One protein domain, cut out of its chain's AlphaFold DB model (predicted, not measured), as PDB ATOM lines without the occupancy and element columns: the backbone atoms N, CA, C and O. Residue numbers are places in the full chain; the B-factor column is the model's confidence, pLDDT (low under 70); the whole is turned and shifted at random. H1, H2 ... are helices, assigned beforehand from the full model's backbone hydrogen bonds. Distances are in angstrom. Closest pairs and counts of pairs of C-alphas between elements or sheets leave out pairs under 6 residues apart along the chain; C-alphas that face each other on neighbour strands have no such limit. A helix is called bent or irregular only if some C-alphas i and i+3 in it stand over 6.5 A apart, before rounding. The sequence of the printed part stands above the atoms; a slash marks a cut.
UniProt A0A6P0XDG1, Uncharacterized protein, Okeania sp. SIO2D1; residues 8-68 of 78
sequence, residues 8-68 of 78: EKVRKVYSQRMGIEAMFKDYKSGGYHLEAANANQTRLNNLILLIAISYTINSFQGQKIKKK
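What this domain is: This is residues 8 to 68 of the 78 residues of an uncharacterized protein of Okeania sp. SIO2D1 (UniProt A0A6P0XDG1). The model is a loose, open V of helices: the long helix H3 makes one arm, H1 and H2, one after the other and roughly in line, make the other arm, and the long link of residues 28 to 40 joins the arms at the narrow end. The tips of both arms, residues 8 to 21 and residues 56 to 68, stick out free. The printed part has 61 residues with three named helices, in the order H1, H2, H3, and no named strand; the class is all helix. It is loose, with a radius of gyration of the C-alphas of 14.6 A, and elongated, spanning 43 by 25 by 19 A.

Where its parts are: H3, residues 41 to 67, is the longest helix, 39.0 A from C-alpha 41 at (121.255, 158.788, 171.280) to C-alpha 67 at (159.071, 163.630, 162.964). H2, residues 17 to 27, is 17.0 A long. It is only just irregular: C-alphas 17 and 20 are 6.6 A apart. H1, residues 8 to 14, is 9.8 A long and begins at C-alpha 8 at (149.557, 165.217, 141.603).

How they stand to each other: H3 touches no helix. H2 and H3 are near each other, with 5 pairs of C-alphas within 10 A and the closest at 8.2 A. H1 and H3 are apart. H1 and H2 meet only through their link, a tight one of 2 residues. In H1 and H3 every O i to N i+4 pair is within hydrogen-bond range; in H2, 4 of 7 are.

The domain as a whole: The two C-alphas farthest apart, those of Glu 8 and Asn 40, are 44.0 A apart. Without the stretches that stand free, 34 residues span 24 by 22 by 9 A. The link from H2 to H3, 13 residues, is long. The printed part has no cut. Its mean pLDDT is 91.4, and no printed residue is under 70.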
ATOM      1  N   GLU A   8     148.681 165.585 140.490       95.31
ATOM      2  CA  GLU A   8     149.557 165.217 141.603       95.31
ATOM      3  C   GLU A   8     148.887 165.478 142.951       95.31
ATOM      4  O   GLU A   8     148.896 164.615 143.832       95.31
ATOM      5  N   LYS A   9     148.234 166.640 143.099       94.31
ATOM      6  CA  LYS A   9     147.449 166.960 144.299       94.31
ATOM      7  C   LYS A   9     146.299 165.974 144.470       94.31
ATOM      8  O   LYS A   9     146.084 165.494 145.579       94.31
ATOM      9  N   VAL A  10     145.607 165.632 143.381       96.00
ATOM     10  CA  VAL A  10     144.528 164.634 143.393       96.00
ATOM     11  C   VAL A  10     145.042 163.289 143.891       96.00
ATOM     12  O   VAL A  10     144.478 162.745 144.837       96.00
ATOM     13  N   ARG A  11     146.135 162.778 143.314       94.69
ATOM     14  CA  ARG A  11     146.738 161.502 143.724       94.69
ATOM     15  C   ARG A  11     147.155 161.519 145.191       94.69
ATOM     16  O   ARG A  11     146.817 160.592 145.920       94.69
ATOM     17  N   LYS A  12     147.822 162.588 145.636       93.81
ATOM     18  CA  LYS A  12     148.282 162.745 147.024       93.81
ATOM     19  C   LYS A  12     147.133 162.793 148.031       93.81
ATOM     20  O   LYS A  12     147.245 162.212 149.105       93.81
ATOM     21  N   VAL A  13     146.054 163.512 147.729       93.06
ATOM     22  CA  VAL A  13     144.885 163.587 148.621       93.06
ATOM     23  C   VAL A  13     144.147 162.252 148.624       93.06
ATOM     24  O   VAL A  13     143.824 161.727 149.686       93.06
ATOM     25  N   TYR A  14     143.933 161.659 147.450       93.44
ATOM     26  CA  TYR A  14     143.215 160.394 147.338       93.44
ATOM     27  C   TYR A  14     143.959 159.237 148.017       93.44
ATOM     28  O   TYR A  14     143.325 158.406 148.666       93.44
ATOM     29  N   SER A  15     145.296 159.212 147.970       91.62
ATOM     30  CA  SER A  15     146.092 158.190 148.664       91.62
ATOM     31  C   SER A  15     145.942 158.237 150.189       91.62
ATOM     32  O   SER A  15     146.195 157.240 150.855       91.62
ATOM     33  N   GLN A  16     145.517 159.369 150.762       89.44
ATOM     34  CA  GLN A  16     145.279 159.507 152.203       89.44
ATOM     35  C   GLN A  16     143.903 158.981 152.639       89.44
ATOM     36  O   GLN A  16     143.661 158.868 153.840       89.44
ATOM     37  N   ARG A  17     143.012 158.619 151.699       90.06
ATOM     38  CA  ARG A  17     141.642 158.162 151.999       90.06
ATOM     39  C   ARG A  17     141.615 156.990 152.979       90.06
ATOM     40  O   ARG A  17     140.747 156.950 153.841       90.06
ATOM     41  N   MET A  18     142.569 156.065 152.881       86.75
ATOM     42  CA  MET A  18     142.635 154.883 153.753       86.75
ATOM     43  C   MET A  18     142.903 155.244 155.227       86.75
ATOM     44  O   MET A  18     142.669 154.429 156.113       86.75
ATOM     45  N   GLY A  19     143.345 156.474 155.521       83.62
ATOM     46  CA  GLY A  19     143.656 156.920 156.881       83.62
ATOM     47  C   GLY A  19     142.475 156.856 157.858       83.62
ATOM     48  O   GLY A  19     142.694 156.668 159.051       83.62
ATOM     49  N   ILE A  20     141.231 156.952 157.372       87.75
ATOM     50  CA  ILE A  20     140.027 156.849 158.219       87.75
ATOM     51  C   ILE A  20     139.578 155.402 158.463       87.75
ATOM     52  O   ILE A  20     138.761 155.154 159.346       87.75
ATOM     53  N   GLU A  21     140.092 154.427 157.711       89.25
ATOM     54  CA  GLU A  21     139.621 153.039 157.814       89.25
ATOM     55  C   GLU A  21     139.990 152.403 159.154       89.25
ATOM     56  O   GLU A  21     139.206 151.633 159.705       89.25
ATOM     57  N   ALA A  22     141.130 152.790 159.731       86.12
ATOM     58  CA  ALA A  22     141.508 152.363 161.075       86.12
ATOM     59  C   ALA A  22     140.488 152.835 162.126       86.12
ATOM     60  O   ALA A  22     140.074 152.048 162.972       86.12
ATOM     61  N   MET A  23     140.019 154.084 162.014       89.19
ATOM     62  CA  MET A  23     138.971 154.633 162.880       89.19
ATOM     63  C   MET A  23     137.657 153.856 162.723       89.19
ATOM     64  O   MET A  23     137.041 153.476 163.714       89.19
ATOM     65  N   PHE A  24     137.242 153.550 161.489       90.31
ATOM     66  CA  PHE A  24     136.029 152.758 161.261       90.31
ATOM     67  C   PHE A  24     136.140 151.319 161.763       90.31
ATOM     68  O   PHE A  24     135.158 150.775 162.267       90.31
ATOM     69  N   LYS A  25     137.319 150.699 161.660       91.06
ATOM     70  CA  LYS A  25     137.565 149.375 162.237       91.06
ATOM     71  C   LYS A  25     137.421 149.411 163.759       91.06
ATOM     72  O   LYS A  25     136.757 148.541 164.321       91.06
ATOM     73  N   ASP A  26     137.982 150.435 164.398       90.75
ATOM     74  CA  ASP A  26     137.908 150.630 165.847       90.75
ATOM     75  C   ASP A  26     136.474 150.906 166.322       90.75
ATOM     76  O   ASP A  26     136.110 150.475 167.407       90.75
ATOM     77  N   TYR A  27     135.613 151.546 165.524       91.69
ATOM     78  CA  TYR A  27     134.189 151.729 165.871       91.69
ATOM     79  C   TYR A  27     133.392 150.422 165.912       91.69
ATOM     80  O   TYR A  27     132.392 150.330 166.626       91.69
ATOM     81  N   LYS A  28     133.834 149.419 165.154       89.94
ATOM     82  CA  LYS A  28     133.178 148.117 165.027       89.94
ATOM     83  C   LYS A  28     133.855 147.097 165.943       89.94
ATOM     84  O   LYS A  28     134.081 147.354 167.121       89.94
ATOM     85  N   SER A  29     134.195 145.933 165.397       87.06
ATOM     86  CA  SER A  29     134.811 144.819 166.114       87.06
ATOM     87  C   SER A  29     136.297 144.999 166.426       87.06
ATOM     88  O   SER A  29     136.878 144.152 167.094       87.06
ATOM     89  N   GLY A  30     136.934 146.068 165.940       83.81
ATOM     90  CA  GLY A  30     138.345 146.347 166.200       83.81
ATOM     91  C   GLY A  30     138.624 147.078 167.512       83.81
ATOM     92  O   GLY A  30     139.793 147.292 167.820       83.81
ATOM     93  N   GLY A  31     137.591 147.482 168.260       88.25
ATOM     94  CA  GLY A  31     137.777 148.253 169.486       88.25
ATOM     95  C   GLY A  31     136.491 148.521 170.261       88.25
ATOM     96  O   GLY A  31     136.122 147.768 171.147       88.25
ATOM     97  N   TYR A  32     135.833 149.637 169.974       90.19
ATOM     98  CA  TYR A  32     134.759 150.207 170.786       90.19
ATOM     99  C   TYR A  32     133.415 149.473 170.686       90.19
ATOM    100  O   TYR A  32     132.538 149.754 171.500       90.19
ATOM    101  N   HIS A  33     133.230 148.566 169.716       91.56
ATOM    102  CA  HIS A  33     132.004 147.776 169.529       91.56
ATOM    103  C   HIS A  33     130.718 148.621 169.590       91.56
ATOM    104  O   HIS A  33     129.716 148.204 170.174       91.56
ATOM    105  N   LEU A  34     130.729 149.817 168.984       90.88
ATOM    106  CA  LEU A  34     129.650 150.806 169.128       90.88
ATOM    107  C   LEU A  34     128.293 150.268 168.656       90.88
ATOM    108  O   LEU A  34     127.272 150.578 169.262       90.88
ATOM    109  N   GLU A  35     128.293 149.422 167.623       86.12
ATOM    110  CA  GLU A  35     127.092 148.768 167.085       86.12
ATOM    111  C   GLU A  35     126.465 147.775 168.084       86.12
ATOM    112  O   GLU A  35     125.246 147.654 168.145       86.12
ATOM    113  N   ALA A  36     127.273 147.111 168.918       89.12
ATOM    114  CA  ALA A  36     126.799 146.163 169.933       89.12
ATOM    115  C   ALA A  36     126.501 146.830 171.288       89.12
ATOM    116  O   ALA A  36     125.833 146.248 172.143       89.12
ATOM    117  N   ALA A  37     126.982 148.058 171.502       85.94
ATOM    118  CA  ALA A  37     126.859 148.764 172.772       85.94
ATOM    119  C   ALA A  37     125.418 149.203 173.101       85.94
ATOM    120  O   ALA A  37     125.181 149.651 174.224       85.94
ATOM    121  N   ASN A  38     124.472 149.121 172.149       88.06
ATOM    122  CA  ASN A  38     123.051 149.472 172.315       88.06
ATOM    123  C   ASN A  38     122.847 150.808 173.061       88.06
ATOM    124  O   ASN A  38     122.073 150.919 174.013       88.06
ATOM    125  N   ALA A  39     123.635 151.822 172.694       90.75
ATOM    126  CA  ALA A  39     123.598 153.129 173.335       90.75
ATOM    127  C   ALA A  39     122.386 153.945 172.883       90.75
ATOM    128  O   ALA A  39     122.072 154.001 171.698       90.75
ATOM    129  N   ASN A  40     121.747 154.636 173.831       94.44
ATOM    130  CA  ASN A  40     120.787 155.678 173.482       94.44
ATOM    131  C   ASN A  40     121.498 156.851 172.781       94.44
ATOM    132  O   ASN A  40     122.720 156.997 172.866       94.44
ATOM    133  N   GLN A  41     120.725 157.704 172.109       94.69
ATOM    134  CA  GLN A  41     121.255 158.788 171.280       94.69
ATOM    135  C   GLN A  41     122.200 159.728 172.047       94.69
ATOM    136  O   GLN A  41     123.286 160.038 171.562       94.69
ATOM    137  N   THR A  42     121.838 160.137 173.266       96.94
ATOM    138  CA  THR A  42     122.666 161.032 174.088       96.94
ATOM    139  C   THR A  42     124.002 160.388 174.452       96.94
ATOM    140  O   THR A  42     125.055 161.008 174.306       96.94
ATOM    141  N   ARG A  43     123.986 159.121 174.882       95.00
ATOM    142  CA  ARG A  43     125.205 158.376 175.217       95.00
ATOM    143  C   ARG A  43     126.082 158.169 173.985       95.00
ATOM    144  O   ARG A  43     127.292 158.352 174.078       95.00
ATOM    145  N   LEU A  44     125.485 157.816 172.848       94.62
ATOM    146  CA  LEU A  44     126.206 157.622 171.592       94.62
ATOM    147  C   LEU A  44     126.892 158.916 171.136       94.62
ATOM    148  O   LEU A  44     128.077 158.889 170.809       94.62
ATOM    149  N   ASN A  45     126.194 160.052 171.192       95.38
ATOM    150  CA  ASN A  45     126.760 161.356 170.839       95.38
ATOM    151  C   ASN A  45     127.960 161.716 171.723       95.38
ATOM    152  O   ASN A  45     129.007 162.115 171.214       95.38
ATOM    153  N   ASN A  46     127.835 161.518 173.038       95.81
ATOM    154  CA  ASN A  46     128.922 161.792 173.976       95.81
ATOM    155  C   ASN A  46     130.137 160.886 173.723       95.81
ATOM    156  O   ASN A  46     131.274 161.356 173.770       95.81
ATOM    157  N   LEU A  47     129.912 159.604 173.413       93.81
ATOM    158  CA  LEU A  47     130.982 158.663 173.070       93.81
ATOM    159  C   LEU A  47     131.693 159.062 171.775       93.81
ATOM    160  O   LEU A  47     132.918 159.131 171.759       93.81
ATOM    161  N   ILE A  48     130.950 159.370 170.709       93.81
ATOM    162  CA  ILE A  48     131.537 159.798 169.431       93.81
ATOM    163  C   ILE A  48     132.357 161.079 169.620       93.81
ATOM    164  O   ILE A  48     133.468 161.167 169.098       93.81
ATOM    165  N   LEU A  49     131.860 162.043 170.403       96.31
ATOM    166  CA  LEU A  49     132.595 163.269 170.717       96.31
ATOM    167  C   LEU A  49     133.913 162.971 171.445       96.31
ATOM    168  O   LEU A  49     134.967 163.471 171.047       96.31
ATOM    169  N   LEU A  50     133.873 162.129 172.482       95.19
ATOM    170  CA  LEU A  50     135.064 161.737 173.238       95.19
ATOM    171  C   LEU A  50     136.090 161.034 172.338       95.19
ATOM    172  O   LEU A  50     137.285 161.335 172.393       95.19
ATOM    173  N   ILE A  51     135.623 160.123 171.484       93.38
ATOM    174  CA  ILE A  51     136.485 159.400 170.554       93.38
ATOM    175  C   ILE A  51     137.102 160.368 169.532       93.38
ATOM    176  O   ILE A  51     138.308 160.307 169.297       93.38
ATOM    177  N   ALA A  52     136.338 161.323 168.994       94.12
ATOM    178  CA  ALA A  52     136.848 162.335 168.066       94.12
ATOM    179  C   ALA A  52     137.959 163.203 168.689       94.12
ATOM    180  O   ALA A  52     138.996 163.440 168.058       94.12
ATOM    181  N   ILE A  53     137.790 163.627 169.947       96.44
ATOM    182  CA  ILE A  53     138.823 164.361 170.694       96.44
ATOM    183  C   ILE A  53     140.073 163.487 170.873       96.44
ATOM    184  O   ILE A  53     141.185 163.928 170.576       96.44
ATOM    185  N   SER A  54     139.897 162.228 171.286       94.00
ATOM    186  CA  SER A  54     140.995 161.272 171.465       94.00
ATOM    187  C   SER A  54     141.791 161.051 170.173       94.00
ATOM    188  O   SER A  54     143.016 161.198 170.169       94.00
ATOM    189  N   TYR A  55     141.125 160.784 169.043       91.88
ATOM    190  CA  TYR A  55     141.802 160.629 167.747       91.88
ATOM    191  C   TYR A  55     142.529 161.893 167.310       91.88
ATOM    192  O   TYR A  55     143.618 161.799 166.741       91.88
ATOM    193  N   THR A  56     141.969 163.069 167.586       93.12
ATOM    194  CA  THR A  56     142.607 164.348 167.252       93.12
ATOM    195  C   THR A  56     143.927 164.509 168.009       93.12
ATOM    196  O   THR A  56     144.972 164.755 167.399       93.12
ATOM    197  N   ILE A  57     143.918 164.282 169.327       95.56
ATOM    198  CA  ILE A  57     145.118 164.354 170.175       95.56
ATOM    199  C   ILE A  57     146.152 163.308 169.735       95.56
ATOM    200  O   ILE A  57     147.323 163.637 169.519       95.56
ATOM    201  N   ASN A  58     145.718 162.061 169.535       90.94
ATOM    202  CA  ASN A  58     146.588 160.967 169.107       90.94
ATOM    203  C   ASN A  58     147.191 161.213 167.719       90.94
ATOM    204  O   ASN A  58     148.361 160.903 167.500       90.94
ATOM    205  N   SER A  59     146.448 161.832 166.800       89.25
ATOM    206  CA  SER A  59     146.952 162.194 165.470       89.25
ATOM    207  C   SER A  59     148.076 163.224 165.557       89.25
ATOM    208  O   SER A  59     149.118 163.062 164.914       89.25
ATOM    209  N   PHE A  60     147.925 164.259 166.391       92.50
ATOM    210  CA  PHE A  60     149.000 165.226 166.620       92.50
ATOM    211  C   PHE A  60     150.223 164.580 167.269       92.50
ATOM    212  O   PHE A  60     151.359 164.858 166.870       92.50
ATOM    213  N   GLN A  61     150.013 163.691 168.238       91.19
ATOM    214  CA  GLN A  61     151.105 162.977 168.890       91.19
ATOM    215  C   GLN A  61     151.829 162.035 167.917       91.19
ATOM    216  O   GLN A  61     153.060 162.032 167.866       91.19
ATOM    217  N   GLY A  62     151.087 161.311 167.078       89.00
ATOM    218  CA  GLY A  62     151.632 160.458 166.025       89.00
ATOM    219  C   GLY A  62     152.501 161.242 165.041       89.00
ATOM    220  O   GLY A  62     153.604 160.808 164.710       89.00
ATOM    221  N   GLN A  63     152.084 162.451 164.648       88.88
ATOM    222  CA  GLN A  63     152.917 163.327 163.817       88.88
ATOM    223  C   GLN A  63     154.224 163.732 164.512       88.88
ATOM    224  O   GLN A  63     155.277 163.739 163.872       88.88
ATOM    225  N   LYS A  64     154.190 164.042 165.815       91.75
ATOM    226  CA  LYS A  64     155.406 164.349 166.590       91.75
ATOM    227  C   LYS A  64     156.357 163.150 166.634       91.75
ATOM    228  O   LYS A  64     157.551 163.322 166.405       91.75
ATOM    229  N   ILE A  65     155.841 161.944 166.876       89.81
ATOM    230  CA  ILE A  65     156.630 160.699 166.891       89.81
ATOM    231  C   ILE A  65     157.235 160.425 165.510       89.81
ATOM    232  O   ILE A  65     158.428 160.128 165.410       89.81
ATOM    233  N   LYS A  66     156.449 160.604 164.439       87.75
ATOM    234  CA  LYS A  66     156.901 160.441 163.052       87.75
ATOM    235  C   LYS A  66     158.083 161.356 162.738       87.75
ATOM    236  O   LYS A  66     159.079 160.880 162.200       87.75
ATOM    237  N   LYS A  67     157.997 162.634 163.133       89.75
ATOM    238  CA  LYS A  67     159.071 163.630 162.964       89.75
ATOM    239  C   LYS A  67     160.344 163.283 163.741       89.75
ATOM    240  O   LYS A  67     161.428 163.589 163.270       89.75
ATOM    241  N   LYS A  68     160.225 162.625 164.899       91.25
ATOM    242  CA  LYS A  68     161.371 162.155 165.698       91.25
ATOM    243  C   LYS A  68     162.026 160.877 165.151       91.25
ATOM    244  O   LYS A  68     163.012 160.429 165.717       91.25
TER     245      LYS A  68